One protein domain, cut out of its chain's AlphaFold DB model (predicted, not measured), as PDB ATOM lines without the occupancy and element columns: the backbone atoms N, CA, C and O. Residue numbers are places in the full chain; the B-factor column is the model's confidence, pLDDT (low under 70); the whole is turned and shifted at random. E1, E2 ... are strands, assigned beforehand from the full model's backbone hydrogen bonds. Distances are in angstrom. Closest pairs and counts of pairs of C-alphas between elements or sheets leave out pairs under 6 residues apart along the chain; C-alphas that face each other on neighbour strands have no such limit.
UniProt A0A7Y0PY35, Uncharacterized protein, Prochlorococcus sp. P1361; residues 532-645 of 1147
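Overview. This is residues 532 to 645 of the 1147 residues of an uncharacterized protein of Prochlorococcus sp. P1361 (UniProt A0A7Y0PY35). The chain is wound in stacked turns, a solenoid with three walls of parallel strands and a roughly triangular section. E2, E4, E7, E9 and E11 make one wall, E5, E8, E10 and E12 the second, and E1, E3 and E6 the third; E3, E4, E5 and then E6, E7, E8 go round the three walls in turn. The printed part has 114 residues, with no named helix and twelve named strands, E1 to E12 in order along the chain. The class is all strand, though only 48 residues are in named elements. The whole is compact, with a radius of gyration of the C-alphas of 12.7 A and spans of 36 by 32 by 26 A.

Along the chain. E1, residues 532 to 535, begins at C-alpha 532 (-41.778, 8.923, -43.862). E2 is residues 543 to 546. E3, residues 559 to 563, is 13.0 A long. E4, residues 568 to 572, is 13.1 A long and begins at C-alpha 568 (-48.668, 19.522, -36.694). E5 is residues 577 to 579, and E6, residues 583 to 587, is 13.1 A long. E7 is residues 594 to 597, E8 601 to 604, E9 614 to 616, E10 620 to 623 and E11 633 to 635. E12, residues 641 to 644, ends at C-alpha 644 (-53.443, 30.087, -52.970).

Arrangement. The largest sheet runs E2, E4, E7, E9, E11, all parallel, with E2 and E11 as edge strands. Within hydrogen-bond range are N 544 and O 569 at 2.9 A, N 570 and O 595 at 2.8 A, N 596 and O 615 at 2.8 A, and N 616 and O 634 at 2.8 A. The sheet E5, E8, E10, E12 is parallel too, with N 578 and O 601 at 2.9 A, N 604 and O 622 at 2.8 A, and N 621 and O 641 at 2.9 A. These two sheets form a sandwich, two sheets face to face, with best planes 42 degrees apart; the closest C-alphas of E4 and E8, Val 572 and Glu 601, are 6.6 A apart. In the parallel sheet E1, E3, E6, N 533 and O 560 are 2.8 A apart, as are N 561 and O 584. The closest C-alphas of E1 and E4, Leu 535 and Gly 568, are 5.8 A apart.

Size, cuts and confidence. The two C-alphas farthest apart, those of Pro 557 and Ala 638, are 36.3 A apart. The printed part has no cut. The link E2 to E3, residues 547 to 558, is long. The mean pLDDT of the printed part is 85.5; residues 625 to 633 and 635 to 645 are under 70.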
ATOM      1  N   SER A 532     -40.666   8.418 -44.670       94.06
ATOM      2  CA  SER A 532     -41.778   8.923 -43.862       94.06
ATOM      3  C   SER A 532     -41.285   9.800 -42.711       94.06
ATOM      4  O   SER A 532     -40.310   9.461 -42.034       94.06
ATOM      5  N   ILE A 533     -42.003  10.892 -42.464       95.25
ATOM      6  CA  ILE A 533     -41.876  11.766 -41.296       95.25
ATOM      7  C   ILE A 533     -43.249  11.811 -40.612       95.25
ATOM      8  O   ILE A 533     -44.241  12.169 -41.244       95.25
ATOM      9  N   ASN A 534     -43.325  11.456 -39.332       94.88
ATOM     10  CA  ASN A 534     -44.557  11.480 -38.540       94.88
ATOM     11  C   ASN A 534     -44.469  12.607 -37.500       94.88
ATOM     12  O   ASN A 534     -43.479  12.666 -36.769       94.88
ATOM     13  N   LEU A 535     -45.469  13.489 -37.421       95.12
ATOM     14  CA  LEU A 535     -45.487  14.631 -36.494       95.12
ATOM     15  C   LEU A 535     -46.663  14.555 -35.522       95.12
ATOM     16  O   LEU A 535     -47.816  14.563 -35.945       95.12
ATOM     17  N   GLY A 536     -46.371  14.575 -34.226       87.88
ATOM     18  CA  GLY A 536     -47.351  14.441 -33.153       87.88
ATOM     19  C   GLY A 536     -47.735  12.986 -32.884       87.88
ATOM     20  O   GLY A 536     -47.354  12.061 -33.603       87.88
ATOM     21  N   SER A 537     -48.507  12.788 -31.822       82.94
ATOM     22  CA  SER A 537     -49.001  11.486 -31.369       82.94
ATOM     23  C   SER A 537     -50.537  11.493 -31.266       82.94
ATOM     24  O   SER A 537     -51.219  12.346 -31.846       82.94
ATOM     25  N   SER A 538     -51.110  10.535 -30.533       82.38
ATOM     26  CA  SER A 538     -52.501  10.597 -30.069       82.38
ATOM     27  C   SER A 538     -52.728  11.712 -29.033       82.38
ATOM     28  O   SER A 538     -53.797  12.326 -28.999       82.38
ATOM     29  N   THR A 539     -51.725  11.999 -28.202       83.94
ATOM     30  CA  THR A 539     -51.809  12.927 -27.063       83.94
ATOM     31  C   THR A 539     -51.242  14.311 -27.366       83.94
ATOM     32  O   THR A 539     -51.841  15.308 -26.968       83.94
ATOM     33  N   ASN A 540     -50.142  14.389 -28.118       87.25
ATOM     34  CA  ASN A 540     -49.333  15.595 -28.278       87.25
ATOM     35  C   ASN A 540     -49.317  16.097 -29.727       87.25
ATOM     36  O   ASN A 540     -49.290  15.311 -30.675       87.25
ATOM     37  N   ALA A 541     -49.267  17.419 -29.899       84.69
ATOM     38  CA  ALA A 541     -48.806  18.033 -31.143       84.69
ATOM     39  C   ALA A 541     -47.268  18.104 -31.151       84.69
ATOM     40  O   ALA A 541     -46.637  18.115 -30.093       84.69
ATOM     41  N   ALA A 542     -46.669  18.204 -32.338       94.25
ATOM     42  CA  ALA A 542     -45.233  18.416 -32.501       94.25
ATOM     43  C   ALA A 542     -44.940  19.541 -33.497       94.25
ATOM     44  O   ALA A 542     -45.750  19.833 -34.386       94.25
ATOM     45  N   THR A 543     -43.765  20.155 -33.354       96.31
ATOM     46  CA  THR A 543     -43.310  21.254 -34.212       96.31
ATOM     47  C   THR A 543     -42.054  20.870 -34.984       96.31
ATOM     48  O   THR A 543     -41.054  20.482 -34.382       96.31
ATOM     49  N   LEU A 544     -42.071  21.061 -36.303       97.62
ATOM     50  CA  LEU A 544     -40.843  21.245 -37.072       97.62
ATOM     51  C   LEU A 544     -40.507  22.733 -37.102       97.62
ATOM     52  O   LEU A 544     -41.351  23.549 -37.480       97.62
ATOM     53  N   ARG A 545     -39.281  23.087 -36.713       97.88
ATOM     54  CA  ARG A 545     -38.754  24.449 -36.842       97.88
ATOM     55  C   ARG A 545     -37.703  24.487 -37.941       97.88
ATOM     56  O   ARG A 545     -36.805  23.655 -37.946       97.88
ATOM     57  N   PHE A 546     -37.784  25.457 -38.839       98.19
ATOM     58  CA  PHE A 546     -36.852  25.631 -39.949       98.19
ATOM     59  C   PHE A 546     -35.951  26.835 -39.682       98.19
ATOM     60  O   PHE A 546     -36.414  27.974 -39.734       98.19
ATOM     61  N   LEU A 547     -34.677  26.560 -39.373       97.44
ATOM     62  CA  LEU A 547     -33.653  27.564 -39.058       97.44
ATOM     63  C   LEU A 547     -32.777  27.912 -40.280       97.44
ATOM     64  O   LEU A 547     -31.987  28.852 -40.229       97.44
ATOM     65  N   VAL A 548     -32.906  27.149 -41.370       97.19
ATOM     66  CA  VAL A 548     -32.189  27.324 -42.641       97.19
ATOM     67  C   VAL A 548     -33.143  27.145 -43.821       97.19
ATOM     68  O   VAL A 548     -34.143  26.435 -43.704       97.19
ATOM     69  N   ASP A 549     -32.820  27.763 -44.960       96.88
ATOM     70  CA  ASP A 549     -33.582  27.596 -46.202       96.88
ATOM     71  C   ASP A 549     -33.636  26.126 -46.632       96.88
ATOM     72  O   ASP A 549     -32.607  25.449 -46.700       96.88
ATOM     73  N   ILE A 550     -34.831  25.659 -47.001       94.31
ATOM     74  CA  ILE A 550     -35.029  24.365 -47.663       94.31
ATOM     75  C   ILE A 550     -35.339  24.643 -49.134       94.31
ATOM     76  O   ILE A 550     -36.478  24.996 -49.456       94.31
ATOM     77  N   PRO A 551     -34.333  24.560 -50.029       93.06
ATOM     78  CA  PRO A 551     -34.512  24.871 -51.439       93.06
ATOM     79  C   PRO A 551     -35.366  23.808 -52.132       93.06
ATOM     80  O   PRO A 551     -35.346  22.637 -51.762       93.06
ATOM     81  N   ARG A 552     -36.065  24.221 -53.193       90.62
ATOM     82  CA  ARG A 552     -36.805  23.321 -54.084       90.62
ATOM     83  C   ARG A 552     -35.867  22.257 -54.678       90.62
ATOM     84  O   ARG A 552     -34.927  22.623 -55.390       90.62
ATOM     85  N   ASP A 553     -36.166  20.977 -54.467       86.50
ATOM     86  CA  ASP A 553     -35.470  19.851 -55.108       86.50
ATOM     87  C   ASP A 553     -36.471  18.845 -55.716       86.50
ATOM     88  O   ASP A 553     -36.882  17.880 -55.056       86.50
ATOM     89  N   PRO A 554     -36.804  19.001 -57.013       81.06
ATOM     90  CA  PRO A 554     -37.716  18.109 -57.723       81.06
ATOM     91  C   PRO A 554     -37.024  16.809 -58.180       81.06
ATOM     92  O   PRO A 554     -37.582  16.062 -58.986       81.06
ATOM     93  N   SER A 555     -35.785  16.560 -57.732       85.06
ATOM     94  CA  SER A 555     -35.047  15.305 -57.920       85.06
ATOM     95  C   SER A 555     -34.902  14.484 -56.631       85.06
ATOM     96  O   SER A 555     -34.460  13.331 -56.687       85.06
ATOM     97  N   ALA A 556     -35.316  15.037 -55.484       82.69
ATOM     98  CA  ALA A 556     -35.405  14.308 -54.228       82.69
ATOM     99  C   ALA A 556     -36.442  13.163 -54.309       82.69
ATOM    100  O   ALA A 556     -37.433  13.255 -55.038       82.69
ATOM    101  N   PRO A 557     -36.250  12.057 -53.564       83.88
ATOM    102  CA  PRO A 557     -37.280  11.033 -53.427       83.88
ATOM    103  C   PRO A 557     -38.496  11.594 -52.674       83.88
ATOM    104  O   PRO A 557     -38.347  12.350 -51.715       83.88
ATOM    105  N   THR A 558     -39.702  11.181 -53.069       87.19
ATOM    106  CA  THR A 558     -40.939  11.634 -52.419       87.19
ATOM    107  C   THR A 558     -41.000  11.173 -50.965       87.19
ATOM    108  O   THR A 558     -41.061   9.968 -50.708       87.19
ATOM    109  N   THR A 559     -41.037  12.123 -50.035       91.31
ATOM    110  CA  THR A 559     -41.194  11.864 -48.598       91.31
ATOM    111  C   THR A 559     -42.649  12.065 -48.189       91.31
ATOM    112  O   THR A 559     -43.261  13.076 -48.532       91.31
ATOM    113  N   THR A 560     -43.213  11.128 -47.434       93.38
ATOM    114  CA  THR A 560     -44.551  11.280 -46.852       93.38
ATOM    115  C   THR A 560     -44.448  11.966 -45.495       93.38
ATOM    116  O   THR A 560     -43.717  11.508 -44.622       93.38
ATOM    117  N   LEU A 561     -45.202  13.043 -45.294       94.38
ATOM    118  CA  LEU A 561     -45.317  13.745 -44.021       94.38
ATOM    119  C   LEU A 561     -46.708  13.496 -43.431       94.38
ATOM    120  O   LEU A 561     -47.703  13.995 -43.953       94.38
ATOM    121  N   SER A 562     -46.784  12.736 -42.342       94.06
ATOM    122  CA  SER A 562     -48.044  12.395 -41.674       94.06
ATOM    123  C   SER A 562     -48.247  13.257 -40.428       94.06
ATOM    124  O   SER A 562     -47.479  13.157 -39.471       94.06
ATOM    125  N   LEU A 563     -49.293  14.083 -40.427       92.56
ATOM    126  CA  LEU A 563     -49.738  14.843 -39.259       92.56
ATOM    127  C   LEU A 563     -50.565  13.939 -38.326       92.56
ATOM    128  O   LEU A 563     -51.469  13.232 -38.779       92.56
ATOM    129  N   GLY A 564     -50.270  13.969 -37.028       88.75
ATOM    130  CA  GLY A 564     -50.994  13.244 -35.983       88.75
ATOM    131  C   GLY A 564     -52.379  13.831 -35.701       88.75
ATOM    132  O   GLY A 564     -52.793  14.830 -36.291       88.75
ATOM    133  N   ILE A 565     -53.123  13.238 -34.761       89.12
ATOM    134  CA  ILE A 565     -54.526  13.639 -34.521       89.12
ATOM    135  C   ILE A 565     -54.664  15.000 -33.819       89.12
ATOM    136  O   ILE A 565     -55.758  15.558 -33.761       89.12
ATOM    137  N   LYS A 566     -53.559  15.547 -33.301       91.19
ATOM    138  CA  LYS A 566     -53.440  16.924 -32.793       91.19
ATOM    139  C   LYS A 566     -52.953  17.915 -33.867       91.19
ATOM    140  O   LYS A 566     -52.714  19.076 -33.551       91.19
ATOM    141  N   GLY A 567     -52.845  17.482 -35.127       90.50
ATOM    142  CA  GLY A 567     -52.249  18.254 -36.216       90.50
ATOM    143  C   GLY A 567     -50.722  18.303 -36.116       90.50
ATOM    144  O   GLY A 567     -50.106  17.509 -35.403       90.50
ATOM    145  N   GLY A 568     -50.104  19.255 -36.816       93.19
ATOM    146  CA  GLY A 568     -48.668  19.522 -36.694       93.19
ATOM    147  C   GLY A 568     -48.303  20.963 -37.044       93.19
ATOM    148  O   GLY A 568     -48.994  21.617 -37.832       93.19
ATOM    149  N   THR A 569     -47.216  21.454 -36.451       95.25
ATOM    150  CA  THR A 569     -46.779  22.851 -36.580       95.25
ATOM    151  C   THR A 569     -45.504  22.968 -37.410       95.25
ATOM    152  O   THR A 569     -44.535  22.242 -37.194       95.25
ATOM    153  N   PHE A 570     -45.499  23.913 -38.344       96.50
ATOM    154  CA  PHE A 570     -44.356  24.348 -39.141       96.50
ATOM    155  C   PHE A 570     -43.979  25.765 -38.706       96.50
ATOM    156  O   PHE A 570     -44.631  26.734 -39.101       96.50
ATOM    157  N   ASN A 571     -42.927  25.883 -37.901       97.50
ATOM    158  CA  ASN A 571     -42.332  27.165 -37.541       97.50
ATOM    159  C   ASN A 571     -41.221  27.499 -38.540       97.50
ATOM    160  O   ASN A 571     -40.274  26.730 -38.669       97.50
ATOM    161  N   VAL A 572     -41.333  28.611 -39.263       98.00
ATOM    162  CA  VAL A 572     -40.312  29.034 -40.234       98.00
ATOM    163  C   VAL A 572     -39.715  30.349 -39.755       98.00
ATOM    164  O   VAL A 572     -40.420  31.361 -39.696       98.00
ATOM    165  N   ASP A 573     -38.435  30.325 -39.379       97.62
ATOM    166  CA  ASP A 573     -37.752  31.467 -38.771       97.62
ATOM    167  C   ASP A 573     -37.680  32.678 -39.728       97.62
ATOM    168  O   ASP A 573     -37.839  32.575 -40.947       97.62
ATOM    169  N   ASN A 574     -37.460  33.871 -39.172       96.19
ATOM    170  CA  ASN A 574     -37.441  35.107 -39.954       96.19
ATOM    171  C   ASN A 574     -36.346  35.091 -41.037       96.19
ATOM    172  O   ASN A 574     -35.166  34.936 -40.732       96.19
ATOM    173  N   GLY A 575     -36.742  35.322 -42.289       95.75
ATOM    174  CA  GLY A 575     -35.851  35.300 -43.452       95.75
ATOM    175  C   GLY A 575     -35.644  33.921 -44.086       95.75
ATOM    176  O   GLY A 575     -35.045  33.866 -45.154       95.75
ATOM    177  N   VAL A 576     -36.166  32.844 -43.486       98.00
ATOM    178  CA  VAL A 576     -36.097  31.479 -44.032       98.00
ATOM    179  C   VAL A 576     -37.235  31.224 -45.028       98.00
ATOM    180  O   VAL A 576     -38.378  31.639 -44.806       98.00
ATOM    181  N   THR A 577     -36.931  30.508 -46.113       96.19
ATOM    182  CA  THR A 577     -37.890  30.001 -47.107       96.19
ATOM    183  C   THR A 577     -37.856  28.472 -47.172       96.19
ATOM    184  O   THR A 577     -36.793  27.866 -47.295       96.19
ATOM    185  N   VAL A 578     -39.029  27.834 -47.134       95.94
ATOM    186  CA  VAL A 578     -39.181  26.369 -47.162       95.94
ATOM    187  C   VAL A 578     -40.051  25.947 -48.341       95.94
ATOM    188  O   VAL A 578     -41.238  26.271 -48.377       95.94
ATOM    189  N   PHE A 579     -39.483  25.189 -49.277       93.56
ATOM    190  CA  PHE A 579     -40.222  24.506 -50.344       93.56
ATOM    191  C   PHE A 579     -40.573  23.069 -49.929       93.56
ATOM    192  O   PHE A 579     -39.805  22.417 -49.224       93.56
ATOM    193  N   THR A 580     -41.733  22.561 -50.364       91.25
ATOM    194  CA  THR A 580     -42.193  21.189 -50.047       91.25
ATOM    195  C   THR A 580     -42.517  20.356 -51.295       91.25
ATOM    196  O   THR A 580     -43.420  19.520 -51.273       91.25
ATOM    197  N   ASP A 581     -41.840  20.602 -52.417       88.56
ATOM    198  CA  ASP A 581     -42.176  20.045 -53.738       88.56
ATOM    199  C   ASP A 581     -42.085  18.515 -53.820       88.56
ATOM    200  O   ASP A 581     -42.945  17.883 -54.436       88.56
ATOM    201  N   SER A 582     -41.126  17.918 -53.112       84.88
ATOM    202  CA  SER A 582     -40.973  16.461 -52.984       84.88
ATOM    203  C   SER A 582     -41.595  15.886 -51.694       84.88
ATOM    204  O   SER A 582     -41.255  14.774 -51.287       84.88
ATOM    205  N   VAL A 583     -42.511  16.614 -51.035       90.00
ATOM    206  CA  VAL A 583     -43.152  16.195 -49.771       90.00
ATOM    207  C   VAL A 583     -44.672  16.085 -49.914       90.00
ATOM    208  O   VAL A 583     -45.348  17.051 -50.264       90.00
ATOM    209  N   ASN A 584     -45.223  14.918 -49.573       91.50
ATOM    210  CA  ASN A 584     -46.664  14.664 -49.560       91.50
ATOM    211  C   ASN A 584     -47.218  14.799 -48.131       91.50
ATOM    212  O   ASN A 584     -46.959  13.930 -47.299       91.50
ATOM    213  N   ILE A 585     -47.973  15.862 -47.840       92.19
ATOM    214  CA  ILE A 585     -48.513  16.150 -46.500       92.19
ATOM    215  C   ILE A 585     -49.914  15.547 -46.341       92.19
ATOM    216  O   ILE A 585     -50.849  15.950 -47.033       92.19
ATOM    217  N   GLN A 586     -50.065  14.619 -45.398       92.38
ATOM    218  CA  GLN A 586     -51.282  13.844 -45.128       92.38
ATOM    219  C   GLN A 586     -51.597  13.765 -43.619       92.38
ATOM    220  O   GLN A 586     -50.861  14.301 -42.794       92.38
ATOM    221  N   GLY A 587     -52.669  13.063 -43.237       91.44
ATOM    222  CA  GLY A 587     -53.057  12.869 -41.831       91.44
ATOM    223  C   GLY A 587     -53.948  13.989 -41.287       91.44
ATOM    224  O   GLY A 587     -54.728  14.570 -42.040       91.44
ATOM    225  N   GLY A 588     -53.849  14.281 -39.989       87.56
ATOM    226  CA  GLY A 588     -54.698  15.257 -39.296       87.56
ATOM    227  C   GLY A 588     -56.133  14.774 -39.042       87.56
ATOM    228  O   GLY A 588     -56.493  13.625 -39.308       87.56
ATOM    229  N   THR A 589     -56.974  15.668 -38.523       89.50
ATOM    230  CA  THR A 589     -58.422  15.459 -38.321       89.50
ATOM    231  C   THR A 589     -59.208  16.634 -38.896       89.50
ATOM    232  O   THR A 589     -58.629  17.663 -39.217       89.50
ATOM    233  N   SER A 590     -60.538  16.547 -38.985       86.81
ATOM    234  CA  SER A 590     -61.383  17.664 -39.442       86.81
ATOM    235  C   SER A 590     -61.239  18.958 -38.621       86.81
ATOM    236  O   SER A 590     -61.585  20.024 -39.130       86.81
ATOM    237  N   THR A 591     -60.717  18.895 -37.391       88.25
ATOM    238  CA  THR A 591     -60.429  20.068 -36.547       88.25
ATOM    239  C   THR A 591     -58.945  20.432 -36.500       88.25
ATOM    240  O   THR A 591     -58.622  21.604 -36.320       88.25
ATOM    241  N   ASN A 592     -58.040  19.460 -36.672       89.50
ATOM    242  CA  ASN A 592     -56.610  19.611 -36.395       89.50
ATOM    243  C   ASN A 592     -55.778  19.266 -37.643       89.50
ATOM    244  O   ASN A 592     -55.470  18.098 -37.886       89.50
ATOM    245  N   GLY A 593     -55.422  20.290 -38.424       90.12
ATOM    246  CA  GLY A 593     -54.599  20.170 -39.632       90.12
ATOM    247  C   GLY A 593     -53.185  20.738 -39.460       90.12
ATOM    248  O   GLY A 593     -52.492  20.452 -38.481       90.12
ATOM    249  N   LEU A 594     -52.750  21.550 -40.426       91.56
ATOM    250  CA  LEU A 594     -51.424  22.176 -40.456       91.56
ATOM    251  C   LEU A 594     -51.457  23.573 -39.816       91.56
ATOM    252  O   LEU A 594     -52.293  24.401 -40.176       91.56
ATOM    253  N   THR A 595     -50.503  23.876 -38.934       92.50
ATOM    254  CA  THR A 595     -50.314  25.232 -38.385       92.50
ATOM    255  C   THR A 595     -48.974  25.820 -38.828       92.50
ATOM    256  O   THR A 595     -47.935  25.201 -38.636       92.50
ATOM    257  N   LYS A 596     -48.981  27.026 -39.400       93.12
ATOM    258  CA  LYS A 596     -47.801  27.813 -39.784       93.12
ATOM    259  C   LYS A 596     -47.541  28.911 -38.744       93.12
ATOM    260  O   LYS A 596     -48.429  29.717 -38.447       93.12
ATOM    261  N   THR A 597     -46.318  28.945 -38.228       94.56
ATOM    262  CA  THR A 597     -45.772  29.926 -37.273       94.56
ATOM    263  C   THR A 597     -44.453  30.520 -37.802       94.56
ATOM    264  O   THR A 597     -43.919  30.063 -38.821       94.56
ATOM    265  N   GLY A 598     -43.951  31.565 -37.136       95.06
ATOM    266  CA  GLY A 598     -42.701  32.259 -37.472       95.06
ATOM    267  C   GLY A 598     -42.789  33.145 -38.718       95.06
ATOM    268  O   GLY A 598     -43.596  32.903 -39.613       95.06
ATOM    269  N   ALA A 599     -41.950  34.177 -38.800       94.44
ATOM    270  CA  ALA A 599     -42.077  35.222 -39.820       94.44
ATOM    271  C   ALA A 599     -41.669  34.795 -41.250       94.44
ATOM    272  O   ALA A 599     -41.953  35.521 -42.203       94.44
ATOM    273  N   GLY A 600     -41.016  33.640 -41.422       95.50
ATOM    274  CA  GLY A 600     -40.544  33.141 -42.716       95.50
ATOM    275  C   GLY A 600     -41.642  32.621 -43.654       95.50
ATOM    276  O   GLY A 600     -42.837  32.611 -43.323       95.50
ATOM    277  N   GLU A 601     -41.233  32.182 -44.844       95.00
ATOM    278  CA  GLU A 601     -42.120  31.769 -45.939       95.00
ATOM    279  C   GLU A 601     -42.167  30.242 -46.109       95.00
ATOM    280  O   GLU A 601     -41.149  29.590 -46.327       95.00
ATOM    281  N   LEU A 602     -43.372  29.671 -46.049       94.06
ATOM    282  CA  LEU A 602     -43.642  28.271 -46.382       94.06
ATOM    283  C   LEU A 602     -44.327  28.190 -47.751       94.06
ATOM    284  O   LEU A 602     -45.328  28.872 -47.982       94.06
ATOM    285  N   ILE A 603     -43.808  27.348 -48.642       92.12
ATOM    286  CA  ILE A 603     -44.274  27.181 -50.022       92.12
ATOM    287  C   ILE A 603     -44.652  25.710 -50.235       92.12
ATOM    288  O   ILE A 603     -43.795  24.851 -50.457       92.12
ATOM    289  N   LEU A 604     -45.951  25.422 -50.155       90.44
ATOM    290  CA  LEU A 604     -46.501  24.081 -50.335       90.44
ATOM    291  C   LEU A 604     -46.645  23.758 -51.827       90.44
ATOM    292  O   LEU A 604     -47.436  24.390 -52.535       90.44
ATOM    293  N   GLU A 605     -45.872  22.779 -52.303       86.00
ATOM    294  CA  GLU A 605     -45.789  22.437 -53.736       86.00
ATOM    295  C   GLU A 605     -45.989  20.945 -54.060       86.00
ATOM    296  O   GLU A 605     -46.413  20.626 -55.171       86.00
ATOM    297  N   GLY A 606     -45.733  20.041 -53.108       83.38
ATOM    298  CA  GLY A 606     -46.063  18.615 -53.212       83.38
ATOM    299  C   GLY A 606     -47.553  18.326 -52.978       83.38
ATOM    300  O   GLY A 606     -48.383  19.236 -52.917       83.38
ATOM    301  N   VAL A 607     -47.945  17.052 -52.855       86.81
ATOM    302  CA  VAL A 607     -49.367  16.709 -52.656       86.81
ATOM    303  C   VAL A 607     -49.799  17.051 -51.231       86.81
ATOM    304  O   VAL A 607     -49.224  16.559 -50.269       86.81
ATOM    305  N   ASN A 608     -50.860  17.845 -51.089       87.44
ATOM    306  CA  ASN A 608     -51.465  18.152 -49.798       87.44
ATOM    307  C   ASN A 608     -52.828  17.449 -49.711       87.44
ATOM    308  O   ASN A 608     -53.767  17.809 -50.419       87.44
ATOM    309  N   SER A 609     -52.922  16.422 -48.865       88.94
ATOM    310  CA  SER A 609     -54.103  15.562 -48.676       88.94
ATOM    311  C   SER A 609     -54.546  15.434 -47.211       88.94
ATOM    312  O   SER A 609     -55.454  14.659 -46.915       88.94
ATOM    313  N   TYR A 610     -53.925  16.187 -46.296       89.06
ATOM    314  CA  TYR A 610     -54.300  16.223 -44.882       89.06
ATOM    315  C   TYR A 610     -55.720  16.760 -44.650       89.06
ATOM    316  O   TYR A 610     -56.284  17.498 -45.460       89.06
ATOM    317  N   LEU A 611     -56.301  16.376 -43.519       87.00
ATOM    318  CA  LEU A 611     -57.610  16.821 -43.055       87.00
ATOM    319  C   LEU A 611     -57.469  18.048 -42.142       87.00
ATOM    320  O   LEU A 611     -56.442  18.239 -41.492       87.00
ATOM    321  N   GLY A 612     -58.533  18.850 -42.071       87.00
ATOM    322  CA  GLY A 612     -58.626  19.981 -41.146       87.00
ATOM    323  C   GLY A 612     -58.080  21.306 -41.681       87.00
ATOM    324  O   GLY A 612     -57.667  21.397 -42.837       87.00
ATOM    325  N   PRO A 613     -58.123  22.364 -40.855       86.94
ATOM    326  CA  PRO A 613     -57.751  23.715 -41.255       86.94
ATOM    327  C   PRO A 613     -56.243  23.881 -41.481       86.94
ATOM    328  O   PRO A 613     -55.416  23.150 -40.930       86.94
ATOM    329  N   THR A 614     -55.897  24.914 -42.246       89.12
ATOM    330  CA  THR A 614     -54.535  25.434 -42.392       89.12
ATOM    331  C   THR A 614     -54.448  26.773 -41.657       89.12
ATOM    332  O   THR A 614     -54.875  27.807 -42.175       89.12
ATOM    333  N   ASN A 615     -53.927  26.770 -40.433       89.00
ATOM    334  CA  ASN A 615     -53.863  27.965 -39.588       89.00
ATOM    335  C   ASN A 615     -52.545  28.716 -39.823       89.00
ATOM    336  O   ASN A 615     -51.479  28.179 -39.541       89.00
ATOM    337  N   VAL A 616     -52.591  29.958 -40.307       90.38
ATOM    338  CA  VAL A 616     -51.413  30.818 -40.514       90.38
ATOM    339  C   VAL A 616     -51.400  31.907 -39.449       90.38
ATOM    340  O   VAL A 616     -52.119  32.902 -39.542       90.38
ATOM    341  N   THR A 617     -50.575  31.703 -38.427       89.50
ATOM    342  CA  THR A 617     -50.447  32.634 -37.296       89.50
ATOM    343  C   THR A 617     -49.419  33.733 -37.563       89.50
ATOM    344  O   THR A 617     -49.647  34.880 -37.188       89.50
ATOM    345  N   ASP A 618     -48.327  33.410 -38.265       89.44
ATOM    346  CA  ASP A 618     -47.289  34.366 -38.662       89.44
ATOM    347  C   ASP A 618     -46.565  33.942 -39.957       89.44
ATOM    348  O   ASP A 618     -46.606  32.779 -40.389       89.44
ATOM    349  N   GLY A 619     -45.907  34.918 -40.582       90.50
ATOM    350  CA  GLY A 619     -45.161  34.780 -41.824       90.50
ATOM    351  C   GLY A 619     -46.036  34.500 -43.039       90.50
ATOM    352  O   GLY A 619     -47.255  34.691 -43.039       90.50
ATOM    353  N   ARG A 620     -45.402  34.052 -44.122       90.44
ATOM    354  CA  ARG A 620     -46.070  33.858 -45.412       90.44
ATOM    355  C   ARG A 620     -46.350  32.381 -45.678       90.44
ATOM    356  O   ARG A 620     -45.506  31.525 -45.424       90.44
ATOM    357  N   LEU A 621     -47.529  32.098 -46.229       90.31
ATOM    358  CA  LEU A 621     -47.887  30.805 -46.799       90.31
ATOM    359  C   LEU A 621     -48.222  30.980 -48.285       90.31
ATOM    360  O   LEU A 621     -49.084  31.778 -48.667       90.31
ATOM    361  N   VAL A 622     -47.561  30.205 -49.131       88.25
ATOM    362  CA  VAL A 622     -47.873  30.052 -50.553       88.25
ATOM    363  C   VAL A 622     -48.262  28.599 -50.782       88.25
ATOM    364  O   VAL A 622     -47.613  27.704 -50.249       88.25
ATOM    365  N   VAL A 623     -49.307  28.346 -51.568       84.25
ATOM    366  CA  VAL A 623     -49.690  26.981 -51.957       84.25
ATOM    367  C   VAL A 623     -49.877  26.923 -53.464       84.25
ATOM    368  O   VAL A 623     -50.792  27.546 -54.000       84.25
ATOM    369  N   ASN A 624     -48.993  26.192 -54.140       78.81
ATOM    370  CA  ASN A 624     -48.934  26.085 -55.602       78.81
ATOM    371  C   ASN A 624     -49.506  24.754 -56.131       78.81
ATOM    372  O   ASN A 624     -49.627  24.573 -57.342       78.81
ATOM    373  N   SER A 625     -49.859  23.832 -55.232       69.38
ATOM    374  CA  SER A 625     -50.398  22.499 -55.521       69.38
ATOM    375  C   SER A 625     -51.909  22.399 -55.266       69.38
ATOM    376  O   SER A 625     -52.558  23.349 -54.827       69.38
ATOM    377  N   ALA A 626     -52.483  21.211 -55.485       64.19
ATOM    378  CA  ALA A 626     -53.846  20.915 -55.052       64.19
ATOM    379  C   ALA A 626     -53.959  20.971 -53.515       64.19
ATOM    380  O   ALA A 626     -53.201  20.303 -52.811       64.19
ATOM    381  N   PHE A 627     -54.904  21.776 -53.028       64.94
ATOM    382  CA  PHE A 627     -55.333  21.852 -51.628       64.94
ATOM    383  C   PHE A 627     -56.292  20.681 -51.310       64.94
ATOM    384  O   PHE A 627     -57.076  20.308 -52.192       64.94
ATOM    385  N   PRO A 628     -56.325  20.143 -50.073       59.34
ATOM    386  CA  PRO A 628     -57.393  19.239 -49.654       59.34
ATOM    387  C   PRO A 628     -58.762  19.921 -49.784       59.34
ATOM    388  O   PRO A 628     -58.935  21.064 -49.364       59.34
ATOM    389  N   THR A 629     -59.771  19.213 -50.300       55.00
ATOM    390  CA  THR A 629     -61.127  19.759 -50.536       55.00
ATOM    391  C   THR A 629     -61.894  20.150 -49.266       55.00
ATOM    392  O   THR A 629     -62.977  20.723 -49.363       55.00
ATOM    393  N   VAL A 630     -61.343  19.843 -48.089       52.38
ATOM    394  CA  VAL A 630     -61.911  20.128 -46.762       52.38
ATOM    395  C   VAL A 630     -61.051  21.078 -45.917       52.38
ATOM    396  O   VAL A 630     -61.448  21.407 -44.802       52.38
ATOM    397  N   ALA A 631     -59.888  21.515 -46.412       55.91
ATOM    398  CA  ALA A 631     -58.966  22.349 -45.645       55.91
ATOM    399  C   ALA A 631     -59.241  23.846 -45.849       55.91
ATOM    400  O   ALA A 631     -59.220  24.364 -46.967       55.91
ATOM    401  N   THR A 632     -59.498  24.556 -44.751       63.66
ATOM    402  CA  THR A 632     -59.768  25.998 -44.727       63.66
ATOM    403  C   THR A 632     -58.522  26.771 -44.300       63.66
ATOM    404  O   THR A 632     -58.004  26.555 -43.207       63.66
ATOM    405  N   CYS A 633     -58.037  27.701 -45.130       69.75
ATOM    406  CA  CYS A 633     -56.941  28.582 -44.717       69.75
ATOM    407  C   CYS A 633     -57.471  29.715 -43.828       69.75
ATOM    408  O   CYS A 633     -58.296  30.513 -44.277       69.75
ATOM    409  N   SER A 634     -56.985  29.800 -42.589       70.25
ATOM    410  CA  SER A 634     -57.326  30.858 -41.631       70.25
ATOM    411  C   SER A 634     -56.066  31.639 -41.272       70.25
ATOM    412  O   SER A 634     -55.102  31.051 -40.792       70.25
ATOM    413  N   ALA A 635     -56.047  32.948 -41.530       67.19
ATOM    414  CA  ALA A 635     -54.890  33.811 -41.289       67.19
ATOM    415  C   ALA A 635     -55.196  34.806 -40.161       67.19
ATOM    416  O   ALA A 635     -56.165  35.562 -40.254       67.19
ATOM    417  N   SER A 636     -54.389  34.798 -39.097       59.38
ATOM    418  CA  SER A 636     -54.682  35.504 -37.840       59.38
ATOM    419  C   SER A 636     -53.562  36.458 -37.404       59.38
ATOM    420  O   SER A 636     -53.093  36.401 -36.269       59.38
ATOM    421  N   GLY A 637     -53.134  37.350 -38.299       55.91
ATOM    422  CA  GLY A 637     -52.102  38.348 -38.019       55.91
ATOM    423  C   GLY A 637     -52.015  39.449 -39.079       55.91
ATOM    424  O   GLY A 637     -52.549  39.337 -40.180       55.91
ATOM    425  N   ALA A 638     -51.307  40.535 -38.759       49.03
ATOM    426  CA  ALA A 638     -51.102  41.652 -39.691       49.03
ATOM    427  C   ALA A 638     -50.059  41.361 -40.794       49.03
ATOM    428  O   ALA A 638     -50.017  42.080 -41.790       49.03
ATOM    429  N   SER A 639     -49.233  40.320 -40.622       56.84
ATOM    430  CA  SER A 639     -48.216  39.872 -41.592       56.84
ATOM    431  C   SER A 639     -48.584  38.546 -42.285       56.84
ATOM    432  O   SER A 639     -47.910  38.121 -43.222       56.84
ATOM    433  N   SER A 640     -49.657  37.873 -41.846       59.56
ATOM    434  CA  SER A 640     -49.998  36.519 -42.290       59.56
ATOM    435  C   SER A 640     -50.701  36.526 -43.650       59.56
ATOM    436  O   SER A 640     -51.910  36.756 -43.734       59.56
ATOM    437  N   ILE A 641     -49.955  36.260 -44.726       66.69
ATOM    438  CA  ILE A 641     -50.498  36.157 -46.089       66.69
ATOM    439  C   ILE A 641     -50.645  34.680 -46.461       66.69
ATOM    440  O   ILE A 641     -49.644  33.994 -46.656       66.69
ATOM    441  N   CYS A 642     -51.889  34.215 -46.615       69.69
ATOM    442  CA  CYS A 642     -52.202  32.934 -47.250       69.69
ATOM    443  C   CYS A 642     -52.484  33.153 -48.744       69.69
ATOM    444  O   CYS A 642     -53.490  33.757 -49.118       69.69
ATOM    445  N   SER A 643     -51.578  32.683 -49.599       63.62
ATOM    446  CA  SER A 643     -51.608  32.872 -51.055       63.62
ATOM    447  C   SER A 643     -51.843  31.538 -51.768       63.62
ATOM    448  O   SER A 643     -50.910  30.764 -51.967       63.62
ATOM    449  N   VAL A 644     -53.088  31.274 -52.173       58.19
ATOM    450  CA  VAL A 644     -53.443  30.087 -52.970       58.19
ATOM    451  C   VAL A 644     -53.218  30.375 -54.457       58.19
ATOM    452  O   VAL A 644     -53.848  31.267 -55.030       58.19
ATOM    453  N   GLY A 645     -52.319  29.623 -55.088       53.44
ATOM    454  CA  GLY A 645     -52.054  29.679 -56.522       53.44
ATOM    455  C   GLY A 645     -53.210  29.086 -57.332       53.44
ATOM    456  O   GLY A 645     -53.659  27.969 -57.086       53.44
TER     457      GLY A 645